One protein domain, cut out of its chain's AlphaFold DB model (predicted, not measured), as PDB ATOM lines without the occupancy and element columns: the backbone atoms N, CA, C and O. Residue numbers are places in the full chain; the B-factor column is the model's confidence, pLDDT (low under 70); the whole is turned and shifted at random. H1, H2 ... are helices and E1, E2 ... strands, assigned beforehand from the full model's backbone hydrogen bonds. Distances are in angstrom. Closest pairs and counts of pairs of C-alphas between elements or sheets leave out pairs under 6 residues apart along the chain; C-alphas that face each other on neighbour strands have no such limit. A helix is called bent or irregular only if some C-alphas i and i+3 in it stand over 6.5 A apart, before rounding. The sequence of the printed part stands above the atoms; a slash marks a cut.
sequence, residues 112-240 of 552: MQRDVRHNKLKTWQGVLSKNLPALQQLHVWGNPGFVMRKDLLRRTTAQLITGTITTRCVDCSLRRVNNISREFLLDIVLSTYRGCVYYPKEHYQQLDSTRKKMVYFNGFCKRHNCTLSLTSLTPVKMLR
ATOM      1  N   MET A 112     127.855 124.177  93.242       79.25
ATOM      2  CA  MET A 112     128.236 122.771  93.388       79.25
ATOM      3  C   MET A 112     129.584 122.565  94.087       79.25
ATOM      4  O   MET A 112     129.813 121.505  94.666       79.25
ATOM      5  N   GLN A 113     130.479 123.553  94.088       82.38
ATOM      6  CA  GLN A 113     131.802 123.434  94.702       82.38
ATOM      7  C   GLN A 113     132.070 124.595  95.654       82.38
ATOM      8  O   GLN A 113     131.865 125.762  95.320       82.38
ATOM      9  N   ARG A 114     132.568 124.272  96.851       83.56
ATOM     10  CA  ARG A 114     133.035 125.251  97.827       83.56
ATOM     11  C   ARG A 114     134.464 124.953  98.246       83.56
ATOM     12  O   ARG A 114     134.741 123.922  98.853       83.56
ATOM     13  N   ASP A 115     135.339 125.908  97.971       81.25
ATOM     14  CA  ASP A 115     136.748 125.868  98.333       81.25
ATOM     15  C   ASP A 115     137.054 126.927  99.402       81.25
ATOM     16  O   ASP A 115     136.814 128.117  99.201       81.25
ATOM     17  N   VAL A 116     137.513 126.474 100.566       82.75
ATOM     18  CA  VAL A 116     137.958 127.297 101.704       82.75
ATOM     19  C   VAL A 116     139.311 126.799 102.229       82.75
ATOM     20  O   VAL A 116     139.597 126.839 103.429       82.75
ATOM     21  N   ARG A 117     140.140 126.272 101.325       84.06
ATOM     22  CA  ARG A 117     141.487 125.784 101.623       84.06
ATOM     23  C   ARG A 117     142.400 126.933 102.071       84.06
ATOM     24  O   ARG A 117     142.319 128.025 101.522       84.06
ATOM     25  N   HIS A 118     143.263 126.680 103.060       82.56
ATOM     26  CA  HIS A 118     144.250 127.654 103.572       82.56
ATOM     27  C   HIS A 118     143.667 129.021 103.986       82.56
ATOM     28  O   HIS A 118     144.341 130.044 103.899       82.56
ATOM     29  N   ASN A 119     142.421 129.052 104.466       78.00
ATOM     30  CA  ASN A 119     141.691 130.294 104.735       78.00
ATOM     31  C   ASN A 119     141.705 130.722 106.217       78.00
ATOM     32  O   ASN A 119     140.859 131.506 106.645       78.00
ATOM     33  N   LYS A 120     142.628 130.174 107.022       81.31
ATOM     34  CA  LYS A 120     142.721 130.386 108.483       81.31
ATOM     35  C   LYS A 120     141.400 130.117 109.229       81.31
ATOM     36  O   LYS A 120     141.150 130.697 110.282       81.31
ATOM     37  N   LEU A 121     140.560 129.224 108.702       82.25
ATOM     38  CA  LEU A 121     139.268 128.881 109.288       82.25
ATOM     39  C   LEU A 121     139.468 128.253 110.679       82.25
ATOM     40  O   LEU A 121     140.317 127.375 110.842       82.25
ATOM     41  N   LYS A 122     138.666 128.674 111.661       83.62
ATOM     42  CA  LYS A 122     138.610 128.124 113.028       83.62
ATOM     43  C   LYS A 122     137.228 127.567 113.371       83.62
ATOM     44  O   LYS A 122     137.128 126.520 114.003       83.62
ATOM     45  N   THR A 123     136.144 128.214 112.932       81.56
ATOM     46  CA  THR A 123     134.767 127.768 113.225       81.56
ATOM     47  C   THR A 123     133.834 127.871 112.018       81.56
ATOM     48  O   THR A 123     134.052 128.668 111.110       81.56
ATOM     49  N   TRP A 124     132.774 127.053 112.008       82.75
ATOM     50  CA  TRP A 124     131.727 127.080 110.982       82.75
ATOM     51  C   TRP A 124     130.362 127.302 111.621       82.75
ATOM     52  O   TRP A 124     129.934 126.509 112.460       82.75
ATOM     53  N   GLN A 125     129.664 128.354 111.196       77.56
ATOM     54  CA  GLN A 125     128.328 128.704 111.664       77.56
ATOM     55  C   GLN A 125     127.258 128.347 110.620       77.56
ATOM     56  O   GLN A 125     127.401 128.594 109.420       77.56
ATOM     57  N   GLY A 126     126.147 127.780 111.093       73.88
ATOM     58  CA  GLY A 126     125.003 127.384 110.267       73.88
ATOM     59  C   GLY A 126     125.055 125.943 109.743       73.88
ATOM     60  O   GLY A 126     126.007 125.199 109.975       73.88
ATOM     61  N   VAL A 127     123.990 125.539 109.044       75.31
ATOM     62  CA  VAL A 127     123.789 124.166 108.547       75.31
ATOM     63  C   VAL A 127     124.141 124.087 107.064       75.31
ATOM     64  O   VAL A 127     123.582 124.826 106.252       75.31
ATOM     65  N   LEU A 128     125.027 123.156 106.697       79.38
ATOM     66  CA  LEU A 128     125.548 123.028 105.333       79.38
ATOM     67  C   LEU A 128     124.439 122.798 104.296       79.38
ATOM     68  O   LEU A 128     124.405 123.484 103.284       79.38
ATOM     69  N   SER A 129     123.490 121.903 104.583       79.31
ATOM     70  CA  SER A 129     122.379 121.571 103.677       79.31
ATOM     71  C   SER A 129     121.373 122.708 103.471       79.31
ATOM     72  O   SER A 129     120.740 122.773 102.422       79.31
ATOM     73  N   LYS A 130     121.237 123.629 104.437       77.81
ATOM     74  CA  LYS A 130     120.387 124.826 104.304       77.81
ATOM     75  C   LYS A 130     121.091 125.917 103.496       77.81
ATOM     76  O   LYS A 130     120.465 126.586 102.674       77.81
ATOM     77  N   ASN A 131     122.382 126.104 103.759       74.50
ATOM     78  CA  ASN A 131     123.165 127.189 103.179       74.50
ATOM     79  C   ASN A 131     123.613 126.871 101.747       74.50
ATOM     80  O   ASN A 131     123.632 127.770 100.915       74.50
ATOM     81  N   LEU A 132     123.959 125.612 101.471       78.44
ATOM     82  CA  LEU A 132     124.513 125.138 100.202       78.44
ATOM     83  C   LEU A 132     123.808 123.831  99.772       78.44
ATOM     84  O   LEU A 132     124.391 122.751  99.876       78.44
ATOM     85  N   PRO A 133     122.541 123.904  99.320       78.12
ATOM     86  CA  PRO A 133     121.730 122.720  99.019       78.12
ATOM     87  C   PRO A 133     122.203 121.938  97.783       78.12
ATOM     88  O   PRO A 133     121.959 120.738  97.700       78.12
ATOM     89  N   ALA A 134     122.891 122.593  96.842       79.94
ATOM     90  CA  ALA A 134     123.419 121.979  95.620       79.94
ATOM     91  C   ALA A 134     124.884 121.516  95.744       79.94
ATOM     92  O   ALA A 134     125.491 121.093  94.761       79.94
ATOM     93  N   LEU A 135     125.473 121.589  96.944       84.81
ATOM     94  CA  LEU A 135     126.894 121.322  97.146       84.81
ATOM     95  C   LEU A 135     127.249 119.868  96.822       84.81
ATOM     96  O   LEU A 135     126.697 118.937  97.410       84.81
ATOM     97  N   GLN A 136     128.233 119.686  95.948       87.62
ATOM     98  CA  GLN A 136     128.832 118.406  95.580       87.62
ATOM     99  C   GLN A 136     130.267 118.268  96.101       87.62
ATOM    100  O   GLN A 136     130.667 117.170  96.480       87.62
ATOM    101  N   GLN A 137     131.047 119.347  96.156       89.31
ATOM    102  CA  GLN A 137     132.455 119.299  96.556       89.31
ATOM    103  C   GLN A 137     132.759 120.342  97.633       89.31
ATOM    104  O   GLN A 137     132.450 121.520  97.464       89.31
ATOM    105  N   LEU A 138     133.376 119.918  98.736       89.00
ATOM    106  CA  LEU A 138     133.759 120.785  99.849       89.00
ATOM    107  C   LEU A 138     135.244 120.602 100.179       89.00
ATOM    108  O   LEU A 138     135.646 119.540 100.652       89.00
ATOM    109  N   HIS A 139     136.049 121.643  99.981       88.38
ATOM    110  CA  HIS A 139     137.485 121.614 100.247       88.38
ATOM    111  C   HIS A 139     137.861 122.517 101.417       88.38
ATOM    112  O   HIS A 139     137.660 123.727 101.357       88.38
ATOM    113  N   VAL A 140     138.417 121.932 102.480       87.50
ATOM    114  CA  VAL A 140     138.673 122.620 103.762       87.50
ATOM    115  C   VAL A 140     140.056 122.305 104.343       87.50
ATOM    116  O   VAL A 140     140.339 122.636 105.493       87.50
ATOM    117  N   TRP A 141     140.944 121.669 103.576       85.38
ATOM    118  CA  TRP A 141     142.306 121.360 104.036       85.38
ATOM    119  C   TRP A 141     143.113 122.631 104.387       85.38
ATOM    120  O   TRP A 141     142.731 123.751 104.033       85.38
ATOM    121  N   GLY A 142     144.243 122.480 105.079       79.06
ATOM    122  CA  GLY A 142     145.133 123.616 105.351       79.06
ATOM    123  C   GLY A 142     144.585 124.640 106.354       79.06
ATOM    124  O   GLY A 142     145.079 125.762 106.407       79.06
ATOM    125  N   ASN A 143     143.575 124.262 107.145       83.50
ATOM    126  CA  ASN A 143     143.027 125.050 108.249       83.50
ATOM    127  C   ASN A 143     143.316 124.330 109.585       83.50
ATOM    128  O   ASN A 143     142.487 123.541 110.037       83.50
ATOM    129  N   PRO A 144     144.488 124.547 110.216       76.62
ATOM    130  CA  PRO A 144     144.933 123.755 111.371       76.62
ATOM    131  C   PRO A 144     144.053 123.925 112.622       76.62
ATOM    132  O   PRO A 144     144.006 123.030 113.460       76.62
ATOM    133  N   GLY A 145     143.321 125.039 112.735       77.19
ATOM    134  CA  GLY A 145     142.397 125.314 113.840       77.19
ATOM    135  C   GLY A 145     140.961 124.819 113.627       77.19
ATOM    136  O   GLY A 145     140.124 125.040 114.497       77.19
ATOM    137  N   PHE A 146     140.648 124.179 112.493       84.12
ATOM    138  CA  PHE A 146     139.283 123.777 112.150       84.12
ATOM    139  C   PHE A 146     139.133 122.261 112.021       84.12
ATOM    140  O   PHE A 146     139.776 121.613 111.195       84.12
ATOM    141  N   VAL A 147     138.197 121.709 112.796       84.56
ATOM    142  CA  VAL A 147     137.776 120.306 112.709       84.56
ATOM    143  C   VAL A 147     136.300 120.250 112.341       84.56
ATOM    144  O   VAL A 147     135.436 120.772 113.052       84.56
ATOM    145  N   MET A 148     135.993 119.591 111.227       84.38
ATOM    146  CA  MET A 148     134.634 119.534 110.700       84.38
ATOM    147  C   MET A 148     133.742 118.582 111.513       84.38
ATOM    148  O   MET A 148     133.793 117.365 111.363       84.38
ATOM    149  N   ARG A 149     132.859 119.125 112.359       80.62
ATOM    150  CA  ARG A 149     131.936 118.311 113.171       80.62
ATOM    151  C   ARG A 149     130.995 117.470 112.297       80.62
ATOM    152  O   ARG A 149     130.478 117.944 111.289       80.62
ATOM    153  N   LYS A 150     130.687 116.243 112.737       80.12
ATOM    154  CA  LYS A 150     129.744 115.340 112.042       80.12
ATOM    155  C   LYS A 150     128.359 115.962 111.845       80.12
ATOM    156  O   LYS A 150     127.729 115.720 110.820       80.12
ATOM    157  N   ASP A 151     127.914 116.780 112.797       78.38
ATOM    158  CA  ASP A 151     126.614 117.454 112.743       78.38
ATOM    159  C   ASP A 151     126.507 118.446 111.584       78.38
ATOM    160  O   ASP A 151     125.441 118.567 110.984       78.38
ATOM    161  N   LEU A 152     127.616 119.096 111.207       80.12
ATOM    162  CA  LEU A 152     127.647 120.010 110.065       80.12
ATOM    163  C   LEU A 152     127.347 119.279 108.751       80.12
ATOM    164  O   LEU A 152     126.706 119.823 107.856       80.12
ATOM    165  N   LEU A 153     127.793 118.027 108.656       79.38
ATOM    166  CA  LEU A 153     127.611 117.166 107.491       79.38
ATOM    167  C   LEU A 153     126.282 116.398 107.516       79.38
ATOM    168  O   LEU A 153     125.996 115.603 106.615       79.38
ATOM    169  N   ARG A 154     125.442 116.609 108.534       73.31
ATOM    170  CA  ARG A 154     124.153 115.928 108.640       73.31
ATOM    171  C   ARG A 154     123.249 116.365 107.484       73.31
ATOM    172  O   ARG A 154     122.987 117.551 107.299       73.31
ATOM    173  N   ARG A 155     122.742 115.388 106.721       76.94
ATOM    174  CA  ARG A 155     121.926 115.608 105.506       76.94
ATOM    175  C   ARG A 155     122.663 116.364 104.385       76.94
ATOM    176  O   ARG A 155     122.019 117.042 103.596       76.94
ATOM    177  N   THR A 156     123.993 116.269 104.319       82.69
ATOM    178  CA  THR A 156     124.772 116.851 103.213       82.69
ATOM    179  C   THR A 156     124.498 116.146 101.878       82.69
ATOM    180  O   THR A 156     124.296 114.929 101.834       82.69
ATOM    181  N   THR A 157     124.530 116.909 100.788       83.56
ATOM    182  CA  THR A 157     124.515 116.422  99.399       83.56
ATOM    183  C   THR A 157     125.920 116.205  98.836       83.56
ATOM    184  O   THR A 157     126.055 115.602  97.772       83.56
ATOM    185  N   ALA A 158     126.958 116.639  99.565       86.69
ATOM    186  CA  ALA A 158     128.341 116.594  99.112       86.69
ATOM    187  C   ALA A 158     128.789 115.166  98.754       86.69
ATOM    188  O   ALA A 158     128.591 114.216  99.515       86.69
ATOM    189  N   GLN A 159     129.419 115.044  97.591       89.69
ATOM    190  CA  GLN A 159     130.012 113.835  97.026       89.69
ATOM    191  C   GLN A 159     131.504 113.719  97.352       89.69
ATOM    192  O   GLN A 159     132.010 112.609  97.487       89.69
ATOM    193  N   LEU A 160     132.207 114.844  97.510       90.62
ATOM    194  CA  LEU A 160     133.624 114.896  97.861       90.62
ATOM    195  C   LEU A 160     133.849 115.897  98.992       90.62
ATOM    196  O   LEU A 160     133.409 117.043  98.913       90.62
ATOM    197  N   ILE A 161     134.565 115.472 100.029       90.69
ATOM    198  CA  ILE A 161     134.959 116.324 101.149       90.69
ATOM    199  C   ILE A 161     136.457 116.152 101.369       90.69
ATOM    200  O   ILE A 161     136.920 115.029 101.575       90.69
ATOM    201  N   THR A 162     137.214 117.249 101.349       89.62
ATOM    202  CA  THR A 162     138.647 117.229 101.662       89.62
ATOM    203  C   THR A 162     138.968 118.065 102.897       89.62
ATOM    204  O   THR A 162     138.478 119.184 103.047       89.62
ATOM    205  N   GLY A 163     139.803 117.528 103.787       87.12
ATOM    206  CA  GLY A 163     140.287 118.223 104.982       87.12
ATOM    207  C   GLY A 163     140.227 117.375 106.251       87.12
ATOM    208  O   GLY A 163     140.103 116.150 106.200       87.12
ATOM    209  N   THR A 164     140.321 118.046 107.398       86.06
ATOM    210  CA  THR A 164     140.320 117.410 108.722       86.06
ATOM    211  C   THR A 164     138.907 117.354 109.290       86.06
ATOM    212  O   THR A 164     138.299 118.372 109.629       86.06
ATOM    213  N   ILE A 165     138.359 116.140 109.377       80.19
ATOM    214  CA  ILE A 165     136.948 115.918 109.729       80.19
ATOM    215  C   ILE A 165     136.811 115.375 111.145       80.19
ATOM    216  O   ILE A 165     135.982 115.817 111.928       80.19
ATOM    217  N   THR A 166     137.641 114.410 111.515       78.56
ATOM    218  CA  THR A 166     137.676 113.900 112.888       78.56
ATOM    219  C   THR A 166     139.119 113.786 113.335       78.56
ATOM    220  O   THR A 166     140.020 113.776 112.501       78.56
ATOM    221  N   THR A 167     139.348 113.602 114.633       75.31
ATOM    222  CA  THR A 167     140.688 113.302 115.165       75.31
ATOM    223  C   THR A 167     141.334 112.071 114.518       75.31
ATOM    224  O   THR A 167     142.550 111.946 114.531       75.31
ATOM    225  N   ARG A 168     140.539 111.170 113.916       78.94
ATOM    226  CA  ARG A 168     141.019 109.982 113.187       78.94
ATOM    227  C   ARG A 168     141.178 110.198 111.681       78.94
ATOM    228  O   ARG A 168     141.780 109.361 111.016       78.94
ATOM    229  N   CYS A 169     140.609 111.270 111.142       85.38
ATOM    230  CA  CYS A 169     140.591 111.566 109.714       85.38
ATOM    231  C   CYS A 169     141.116 112.985 109.500       85.38
ATOM    232  O   CYS A 169     140.335 113.934 109.381       85.38
ATOM    233  N   VAL A 170     142.447 113.088 109.516       87.12
ATOM    234  CA  VAL A 170     143.228 114.317 109.351       87.12
ATOM    235  C   VAL A 170     143.700 114.414 107.903       87.12
ATOM    236  O   VAL A 170     144.275 113.455 107.389       87.12
ATOM    237  N   ASP A 171     143.442 115.557 107.262       87.00
ATOM    238  CA  ASP A 171     143.787 115.827 105.857       87.00
ATOM    239  C   ASP A 171     143.408 114.686 104.894       87.00
ATOM    240  O   ASP A 171     144.225 114.194 104.113       87.00
ATOM    241  N   CYS A 172     142.154 114.239 104.962       89.06
ATOM    242  CA  CYS A 172     141.667 113.131 104.145       89.06
ATOM    243  C   CYS A 172     140.893 113.634 102.930       89.06
ATOM    244  O   CYS A 172     140.247 114.681 102.988       89.06
ATOM    245  N   SER A 173     140.901 112.843 101.858       91.44
ATOM    246  CA  SER A 173     140.010 113.021 100.711       91.44
ATOM    247  C   SER A 173     138.925 111.953 100.759       91.44
ATOM    248  O   SER A 173     139.193 110.788 100.475       91.44
ATOM    249  N   LEU A 174     137.718 112.332 101.182       91.44
ATOM    250  CA  LEU A 174     136.597 111.424 101.400       91.44
ATOM    251  C   LEU A 174     135.548 111.553 100.295       91.44
ATOM    252  O   LEU A 174     134.992 112.631 100.083       91.44
ATOM    253  N   ARG A 175     135.219 110.436  99.645       92.25
ATOM    254  CA  ARG A 175     134.149 110.345  98.646       92.25
ATOM    255  C   ARG A 175     132.917 109.669  99.227       92.25
ATOM    256  O   ARG A 175     133.021 108.709  99.994       92.25
ATOM    257  N   ARG A 176     131.742 110.176  98.866       90.69
ATOM    258  CA  ARG A 176     130.458 109.590  99.241       90.69
ATOM    259  C   ARG A 176     130.239 108.298  98.462       90.69
ATOM    260  O   ARG A 176     130.428 108.250  97.250       90.69
ATOM    261  N   VAL A 177     129.798 107.260  99.161       89.06
ATOM    262  CA  VAL A 177     129.395 105.995  98.540       89.06
ATOM    263  C   VAL A 177     127.893 106.053  98.272       89.06
ATOM    264  O   VAL A 177     127.103 106.095  99.213       89.06
ATOM    265  N   ASN A 178     127.498 106.091  96.997       83.56
ATOM    266  CA  ASN A 178     126.091 106.264  96.603       83.56
ATOM    267  C   ASN A 178     125.317 104.936  96.545       83.56
ATOM    268  O   ASN A 178     124.189 104.869  97.023       83.56
ATOM    269  N   ASN A 179     125.936 103.866  96.037       83.50
ATOM    270  CA  ASN A 179     125.315 102.542  95.938       83.50
ATOM    271  C   ASN A 179     125.823 101.611  97.037       83.50
ATOM    272  O   ASN A 179     126.711 100.789  96.831       83.50
ATOM    273  N   ILE A 180     125.248 101.750  98.230       87.19
ATOM    274  CA  ILE A 180     125.536 100.848  99.344       87.19
ATOM    275  C   ILE A 180     124.717  99.569  99.169       87.19
ATOM    276  O   ILE A 180     123.485  99.604  99.210       87.19
ATOM    277  N   SER A 181     125.397  98.434  98.990       90.38
ATOM    278  CA  SER A 181     124.740  97.128  98.946       90.38
ATOM    279  C   SER A 181     124.167  96.753 100.318       90.38
ATOM    280  O   SER A 181     124.571  97.280 101.363       90.38
ATOM    281  N   ARG A 182     123.184  95.847 100.331       90.25
ATOM    282  CA  ARG A 182     122.604  95.361 101.593       90.25
ATOM    283  C   ARG A 182     123.661  94.602 102.395       90.25
ATOM    284  O   ARG A 182     123.739  94.760 103.610       90.25
ATOM    285  N   GLU A 183     124.486  93.834 101.695       89.94
ATOM    286  CA  GLU A 183     125.577  93.020 102.220       89.94
ATOM    287  C   GLU A 183     126.630  93.896 102.899       89.94
ATOM    288  O   GLU A 183     127.029  93.601 104.019       89.94
ATOM    289  N   PHE A 184     127.007  95.023 102.288       89.62
ATOM    290  CA  PHE A 184     127.964  95.961 102.878       89.62
ATOM    291  C   PHE A 184     127.441  96.589 104.176       89.62
ATOM    292  O   PHE A 184     128.155  96.666 105.175       89.62
ATOM    293  N   LEU A 185     126.171  97.016 104.201       90.31
ATOM    294  CA  LEU A 185     125.562  97.536 105.429       90.31
ATOM    295  C   LEU A 185     125.497  96.456 106.515       90.31
ATOM    296  O   LEU A 185     125.765  96.731 107.687       90.31
ATOM    297  N   LEU A 186     125.139  95.235 106.127       90.25
ATOM    298  CA  LEU A 186     125.092  94.103 107.032       90.25
ATOM    299  C   LEU A 186     126.479  93.809 107.622       90.25
ATOM    300  O   LEU A 186     126.583  93.638 108.835       90.25
ATOM    301  N   ASP A 187     127.531  93.840 106.803       88.81
ATOM    302  CA  ASP A 187     128.917  93.662 107.235       88.81
ATOM    303  C   ASP A 187     129.357  94.755 108.219       88.81
ATOM    304  O   ASP A 187     129.872  94.453 109.290       88.81
ATOM    305  N   ILE A 188     129.033  96.029 107.973       88.12
ATOM    306  CA  ILE A 188     129.313  97.117 108.932       88.12
ATOM    307  C   ILE A 188     128.613  96.881 110.281       88.12
ATOM    308  O   ILE A 188     129.174  97.133 111.354       88.12
ATOM    309  N   VAL A 189     127.355  96.434 110.247       88.56
ATOM    310  CA  VAL A 189     126.582  96.183 111.469       88.56
ATOM    311  C   VAL A 189     127.154  94.988 112.229       88.56
ATOM    312  O   VAL A 189     127.315  95.076 113.447       88.56
ATOM    313  N   LEU A 190     127.472  93.895 111.533       88.12
ATOM    314  CA  LEU A 190     127.932  92.649 112.139       88.12
ATOM    315  C   LEU A 190     129.406  92.691 112.551       88.12
ATOM    316  O   LEU A 190     129.710  92.200 113.631       88.12
ATOM    317  N   SER A 191     130.287  93.352 111.794       84.88
ATOM    318  CA  SER A 191     131.722  93.512 112.102       84.88
ATOM    319  C   SER A 191     131.992  94.243 113.419       84.88
ATOM    320  O   SER A 191     133.043  94.069 114.036       84.88
ATOM    321  N   THR A 192     131.020  95.017 113.916       82.00
ATOM    322  CA  THR A 192     131.086  95.614 115.261       82.00
ATOM    323  C   THR A 192     131.076  94.541 116.369       82.00
ATOM    324  O   THR A 192     131.429  94.821 117.516       82.00
ATOM    325  N   TYR A 193     130.660  93.313 116.059       79.25
ATOM    326  CA  TYR A 193     130.487  92.220 117.006       79.25
ATOM    327  C   TYR A 193     131.377  91.034 116.621       79.25
ATOM    328  O   TYR A 193     131.454  90.643 115.463       79.25
ATOM    329  N   ARG A 194     132.025  90.411 117.608       69.88
ATOM    330  CA  ARG A 194     132.735  89.144 117.393       69.88
ATOM    331  C   ARG A 194     131.797  87.961 117.640       69.88
ATOM    332  O   ARG A 194     131.088  87.937 118.648       69.88
ATOM    333  N   GLY A 195     131.853  86.961 116.761       71.56
ATOM    334  CA  GLY A 195     131.260  85.639 116.970       71.56
ATOM    335  C   GLY A 195     129.808  85.485 116.509       71.56
ATOM    336  O   GLY A 195     129.430  85.859 115.406       71.56
ATOM    337  N   CYS A 196     128.994  84.878 117.369       80.12
ATOM    338  CA  CYS A 196     127.784  84.123 117.037       80.12
ATOM    339  C   CYS A 196     126.528  84.964 116.705       80.12
ATOM    340  O   CYS A 196     125.440  84.689 117.202       80.12
ATOM    341  N   VAL A 197     126.646  86.000 115.878       86.19
ATOM    342  CA  VAL A 197     125.591  87.002 115.642       86.19
ATOM    343  C   VAL A 197     125.168  87.014 114.175       86.19
ATOM    344  O   VAL A 197     125.988  86.820 113.288       86.19
ATOM    345  N   TYR A 198     123.885  87.252 113.906       87.12
ATOM    346  CA  TYR A 198     123.371  87.433 112.550       87.12
ATOM    347  C   TYR A 198     122.144  88.362 112.540       87.12
ATOM    348  O   TYR A 198     121.575  88.672 113.587       87.12
ATOM    349  N   TYR A 199     121.724  88.818 111.359       88.19
ATOM    350  CA  TYR A 199     120.541  89.668 111.202       88.19
ATOM    351  C   TYR A 199     119.367  88.872 110.602       88.19
ATOM    352  O   TYR A 199     119.529  88.289 109.524       88.19
ATOM    353  N   PRO A 200     118.196  88.814 111.263       87.38
ATOM    354  CA  PRO A 200     117.036  88.083 110.752       87.38
ATOM    355  C   PRO A 200     116.497  88.654 109.432       87.38
ATOM    356  O   PRO A 200     116.413  89.870 109.266       87.38
ATOM    357  N   LYS A 201     116.075  87.768 108.516       88.50
ATOM    358  CA  LYS A 201     115.474  88.146 107.220       88.50
ATOM    359  C   LYS A 201     114.186  88.960 107.372       88.50
ATOM    360  O   LYS A 201     113.950  89.878 106.597       88.50
ATOM    361  N   GLU A 202     113.407  88.675 108.410       89.00
ATOM    362  CA  GLU A 202     112.149  89.360 108.742       89.00
ATOM    363  C   GLU A 202     112.319  90.882 108.902       89.00
ATOM    364  O   GLU A 202     111.433  91.652 108.549       89.00
ATOM    365  N   HIS A 203     113.491  91.339 109.355       88.25
ATOM    366  CA  HIS A 203     113.770  92.763 109.564       88.25
ATOM    367  C   HIS A 203     114.462  93.441 108.370       88.25
ATOM    368  O   HIS A 203     114.893  94.591 108.474       88.25
ATOM    369  N   TYR A 204     114.573  92.776 107.211       90.31
ATOM    370  CA  TYR A 204     115.252  93.347 106.038       90.31
ATOM    371  C   TYR A 204     114.606  94.650 105.553       90.31
ATOM    372  O   TYR A 204     115.320  95.526 105.073       90.31
ATOM    373  N   GLN A 205     113.302  94.848 105.765       90.06
ATOM    374  CA  GLN A 205     112.633  96.116 105.449       90.06
ATOM    375  C   GLN A 205     113.215  97.300 106.242       90.06
ATOM    376  O   GLN A 205     113.479  98.367 105.683       90.06
ATOM    377  N   GLN A 206     113.478  97.116 107.539       88.56
ATOM    378  CA  GLN A 206     114.090  98.149 108.380       88.56
ATOM    379  C   GLN A 206     115.552  98.390 107.988       88.56
ATOM    380  O   GLN A 206     115.980  99.547 107.911       88.56
ATOM    381  N   LEU A 207     116.292  97.326 107.665       90.44
ATOM    382  CA  LEU A 207     117.648  97.420 107.123       90.44
ATOM    383  C   LEU A 207     117.677  98.231 105.815       90.44
ATOM    384  O   LEU A 207     118.456  99.176 105.701       90.44
ATOM    385  N   ASP A 208     116.775  97.937 104.877       90.75
ATOM    386  CA  ASP A 208     116.657  98.635 103.595       90.75
ATOM    387  C   ASP A 208     116.235 100.103 103.781       90.75
ATOM    388  O   ASP A 208     116.730 100.989 103.079       90.75
ATOM    389  N   SER A 209     115.378 100.392 104.767       90.50
ATOM    390  CA  SER A 209     114.990 101.767 105.114       90.50
ATOM    391  C   SER A 209     116.174 102.600 105.626       90.50
ATOM    392  O   SER A 209     116.304 103.777 105.279       90.50
ATOM    393  N   THR A 210     117.070 101.985 106.406       89.06
ATOM    394  CA  THR A 210     118.295 102.632 106.897       89.06
ATOM    395  C   THR A 210     119.323 102.761 105.781       89.06
ATOM    396  O   THR A 210     119.921 103.826 105.643       89.06
ATOM    397  N   ARG A 211     119.457 101.740 104.926       90.38
ATOM    398  CA  ARG A 211     120.313 101.756 103.731       90.38
ATOM    399  C   ARG A 211     120.003 102.950 102.827       90.38
ATOM    400  O   ARG A 211     120.915 103.685 102.473       90.38
ATOM    401  N   LYS A 212     118.722 103.204 102.526       87.62
ATOM    402  CA  LYS A 212     118.286 104.342 101.686       87.62
ATOM    403  C   LYS A 212     118.654 105.713 102.268       87.62
ATOM    404  O   LYS A 212     118.837 106.666 101.523       87.62
ATOM    405  N   LYS A 213     118.743 105.826 103.596       87.31
ATOM    406  CA  LYS A 213     119.062 107.078 104.306       87.31
ATOM    407  C   LYS A 213     120.543 107.182 104.683       87.31
ATOM    408  O   LYS A 213     120.935 108.163 105.313       87.31
ATOM    409  N   MET A 214     121.350 106.176 104.347       87.06
ATOM    410  CA  MET A 214     122.726 106.071 104.800       87.06
ATOM    411  C   MET A 214     123.623 107.080 104.084       87.06
ATOM    412  O   MET A 214     123.727 107.118 102.862       87.06
ATOM    413  N   VAL A 215     124.312 107.886 104.882       88.50
ATOM    414  CA  VAL A 215     125.376 108.781 104.438       88.50
ATOM    415  C   VAL A 215     126.697 108.216 104.943       88.50
ATOM    416  O   VAL A 215     126.991 108.267 106.144       88.50
ATOM    417  N   TYR A 216     127.459 107.649 104.011       89.69
ATOM    418  CA  TYR A 216     128.729 106.983 104.255       89.69
ATOM    419  C   TYR A 216     129.790 107.512 103.297       89.69
ATOM    420  O   TYR A 216     129.563 107.619 102.090       89.69
ATOM    421  N   PHE A 217     130.950 107.826 103.857       90.19
ATOM    422  CA  PHE A 217     132.111 108.289 103.125       90.19
ATOM    423  C   PHE A 217     133.277 107.327 103.330       90.19
ATOM    424  O   PHE A 217     133.506 106.846 104.443       90.19
ATOM    425  N   ASN A 218     134.027 107.093 102.263       91.12
ATOM    426  CA  ASN A 218     135.271 106.341 102.274       91.12
ATOM    427  C   ASN A 218     136.337 107.141 101.526       91.12
ATOM    428  O   ASN A 218     136.037 107.841 100.557       91.12
ATOM    429  N   GLY A 219     137.578 107.051 101.973       90.00
ATOM    430  CA  GLY A 219     138.678 107.704 101.300       90.00
ATOM    431  C   GLY A 219     140.018 107.461 101.959       90.00
ATOM    432  O   GLY A 219     140.131 106.764 102.970       90.00
ATOM    433  N   PHE A 220     141.038 108.063 101.368       86.94
ATOM    434  CA  PHE A 220     142.419 107.909 101.792       86.94
ATOM    435  C   PHE A 220     142.882 109.160 102.540       86.94
ATOM    436  O   PHE A 220     142.653 110.294 102.104       86.94
ATOM    437  N   CYS A 221     143.523 108.941 103.680       87.00
ATOM    438  CA  CYS A 221     144.325 109.930 104.389       87.00
ATOM    439  C   CYS A 221     145.799 109.578 104.174       87.00
ATOM    440  O   CYS A 221     146.103 108.436 103.852       87.00
ATOM    441  N   LYS A 222     146.729 110.505 104.436       81.44
ATOM    442  CA  LYS A 222     148.173 110.326 104.159       81.44
ATOM    443  C   LYS A 222     148.787 108.968 104.566       81.44
ATOM    444  O   LYS A 222     149.765 108.570 103.949       81.44
ATOM    445  N   ARG A 223     148.274 108.282 105.600       78.06
ATOM    446  CA  ARG A 223     148.827 107.006 106.106       78.06
ATOM    447  C   ARG A 223     147.814 105.865 106.276       78.06
ATOM    448  O   ARG A 223     148.220 104.768 106.643       78.06
ATOM    449  N   HIS A 224     146.519 106.087 106.045       86.94
ATOM    450  CA  HIS A 224     145.486 105.071 106.285       86.94
ATOM    451  C   HIS A 224     144.169 105.390 105.575       86.94
ATOM    452  O   HIS A 224     143.855 106.545 105.286       86.94
ATOM    453  N   ASN A 225     143.357 104.355 105.358       88.94
ATOM    454  CA  ASN A 225     141.978 104.513 104.902       88.94
ATOM    455  C   ASN A 225     141.114 105.076 106.037       88.94
ATOM    456  O   ASN A 225     141.111 104.545 107.150       88.94
ATOM    457  N   CYS A 226     140.345 106.125 105.754       89.12
ATOM    458  CA  CYS A 226     139.340 106.651 106.668       89.12
ATOM    459  C   CYS A 226     137.941 106.365 106.135       89.12
ATOM    460  O   CYS A 226     137.604 106.659 104.988       89.12
ATOM    461  N   THR A 227     137.095 105.863 107.029       88.44
ATOM    462  CA  THR A 227     135.668 105.700 106.783       88.44
ATOM    463  C   THR A 227     134.876 106.556 107.759       88.44
ATOM    464  O   THR A 227     135.199 106.667 108.946       88.44
ATOM    465  N   LEU A 228     133.821 107.192 107.261       87.12
ATOM    466  CA  LEU A 228     132.979 108.090 108.035       87.12
ATOM    467  C   LEU A 228     131.509 107.769 107.772       87.12
ATOM    468  O   LEU A 228     130.968 108.071 106.712       87.12
ATOM    469  N   SER A 229     130.849 107.196 108.779       87.12
ATOM    470  CA  SER A 229     129.393 107.049 108.800       87.12
ATOM    471  C   SER A 229     128.763 108.192 109.590       87.12
ATOM    472  O   SER A 229     129.101 108.409 110.761       87.12
ATOM    473  N   LEU A 230     127.849 108.919 108.949       85.31
ATOM    474  CA  LEU A 230     127.088 110.018 109.555       85.31
ATOM    475  C   LEU A 230     125.673 109.591 109.966       85.31
ATOM    476  O   LEU A 230     124.992 110.299 110.703       85.31
ATOM    477  N   THR A 231     125.213 108.437 109.484       85.56
ATOM    478  CA  THR A 231     123.885 107.899 109.806       85.56
ATOM    479  C   THR A 231     123.966 106.996 111.023       85.56
ATOM    480  O   THR A 231     124.824 106.115 111.099       85.56
ATOM    481  N   SER A 232     123.061 107.198 111.984       84.94
ATOM    482  CA  SER A 232     123.030 106.342 113.164       84.94
ATOM    483  C   SER A 232     122.565 104.939 112.798       84.94
ATOM    484  O   SER A 232     121.449 104.745 112.325       84.94
ATOM    485  N   LEU A 233     123.414 103.953 113.077       87.12
ATOM    486  CA  LEU A 233     123.091 102.535 112.921       87.12
ATOM    487  C   LEU A 233     122.431 101.944 114.172       87.12
ATOM    488  O   LEU A 233     122.194 100.742 114.220       87.12
ATOM    489  N   THR A 234     122.128 102.748 115.199       85.44
ATOM    490  CA  THR A 234     121.435 102.260 116.403       85.44
ATOM    491  C   THR A 234     120.129 101.511 116.120       85.44
ATOM    492  O   THR A 234     119.963 100.456 116.733       85.44
ATOM    493  N   PRO A 235     119.243 101.939 115.193       83.00
ATOM    494  CA  PRO A 235     117.974 101.244 114.963       83.00
ATOM    495  C   PRO A 235     118.187  99.813 114.464       83.00
ATOM    496  O   PRO A 235     117.543  98.881 114.928       83.00
ATOM    497  N   VAL A 236     119.151  99.625 113.560       86.69
ATOM    498  CA  VAL A 236     119.454  98.316 112.964       86.69
ATOM    499  C   VAL A 236     120.343  97.455 113.858       86.69
ATOM    500  O   VAL A 236     120.175  96.240 113.900       86.69
ATOM    501  N   LYS A 237     121.239  98.057 114.651       84.69
ATOM    502  CA  LYS A 237     122.090  97.325 115.606       84.69
ATOM    503  C   LYS A 237     121.285  96.603 116.692       84.69
ATOM    504  O   LYS A 237     121.740  95.571 117.184       84.69
ATOM    505  N   MET A 238     120.107  97.118 117.053       81.94
ATOM    506  CA  MET A 238     119.229  96.515 118.066       81.94
ATOM    507  C   MET A 238     118.459  95.285 117.562       81.94
ATOM    508  O   MET A 238     118.053  94.460 118.374       81.94
ATOM    509  N   LEU A 239     118.293  95.130 116.244       84.62
ATOM    510  CA  LEU A 239     117.445  94.099 115.621       84.62
ATOM    511  C   LEU A 239     118.186  92.791 115.284       84.62
ATOM    512  O   LEU A 239     117.624  91.878 114.683       84.62
ATOM    513  N   ARG A 240     119.468  92.684 115.640       85.44
ATOM    514  CA  ARG A 240     120.278  91.476 115.417       85.44
ATOM    515  C   ARG A 240     119.894  90.345 116.377       85.44
ATOM    516  O   ARG A 240     119.480  90.589 117.508       85.44
TER     517      ARG A 240
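What this domain is: This is residues 112 to 240 of the 552 residues of the protein "Predicted protein" of Nematostella vectensis (UniProt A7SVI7). What is the main picture? Two lobes stand end to end: a twisted six-stranded sheet, E1 to E6, with the long links 116 to 127 and 140 to 159 looping over one face near E1, E2 and E3, and a small head of three helices, H2, H3 and H4, beyond one end of E4, E5 and E6. Which parts come in which order? The printed part has 129 residues, with four named helices and six named strands, along the chain E1 H1 E2 E3 E4 H2 H3 E5 E6 H4. The sheet is mixed, in the order E1 E2 E3 E4 E5 E6, and the class is mixed, helices and strands, with under half of the residues in named elements. How spread out is it? It is only just compact, close to loose, with a radius of gyration of the C-alphas of 16.2 A, and elongated, spanning 50 by 32 by 21 A.

How they stand to each other: How does the sheet begin? E1, residues 113 to 115, is parallel to E2, residues 137 to 139, with N 114 and O 137 at 2.8 A. With H1, residues 128 to 131, which is not on the sheet, they form a strand-helix-strand unit, two parallel neighbour strands with a helix between, its crossover right-handed. E3, residues 160 to 163, is parallel to E2, with N 138 and O 160 at 2.9 A. How does it go on? E4, residues 172 to 176, forms an antiparallel hairpin with E3, with N 174 and O 161 at 2.8 A. E5, residues 216 to 221, is antiparallel to E4, with N 175 and O 218 at 2.9 A. E6, residues 224 to 229, an edge strand like E1, forms a hairpin with E5, with N 217 and O 228 at 2.9 A. How do the other helices meet? H2, residues 182 to 191, touches residues 207 to 211 of H3, residues 201 to 212, about perpendicular at 79 degrees, the closest C-alphas being those of Leu 185 and Arg 211, 6.9 A apart. H4, residues 234 to 237, only just touches H3, with 3 pairs of C-alphas within 8 A, at residues 206 to 210 of H3 alone; the closest C-alphas, of Leu 207 and Val 236, are 6.2 A apart. H2, H3 and H4 are not on the sheet. Are the helix backbones whole? Every O i to N i+4 pair is within hydrogen-bond range in H2 and 6 of 8 are in H3, while H1 and H4 are too short for such a pair.

Where its parts are: Where are the anchors? E1 begins at C-alpha 113, (131.802, 123.434, 94.702), and H4 ends at C-alpha 237, (122.090, 97.325, 115.606). Which elements are longest? H3 measures 17.3 A, E6 16.4 A, E5 15.9 A and H2 14.0 A; H3 is irregular, with C-alphas 202 and 205 at 7.5 A.

The domain as a whole: How far does it reach? The C-alphas of Lys 120 and Glu 202, the two farthest apart, are 51.2 A apart. Is anything missing or uncertain? The printed part has no cut; residue 194 alone is under 70 in pLDDT. Which links are long? Those from E1 to H1 and from E2 to E3, with 12 and 20 residues.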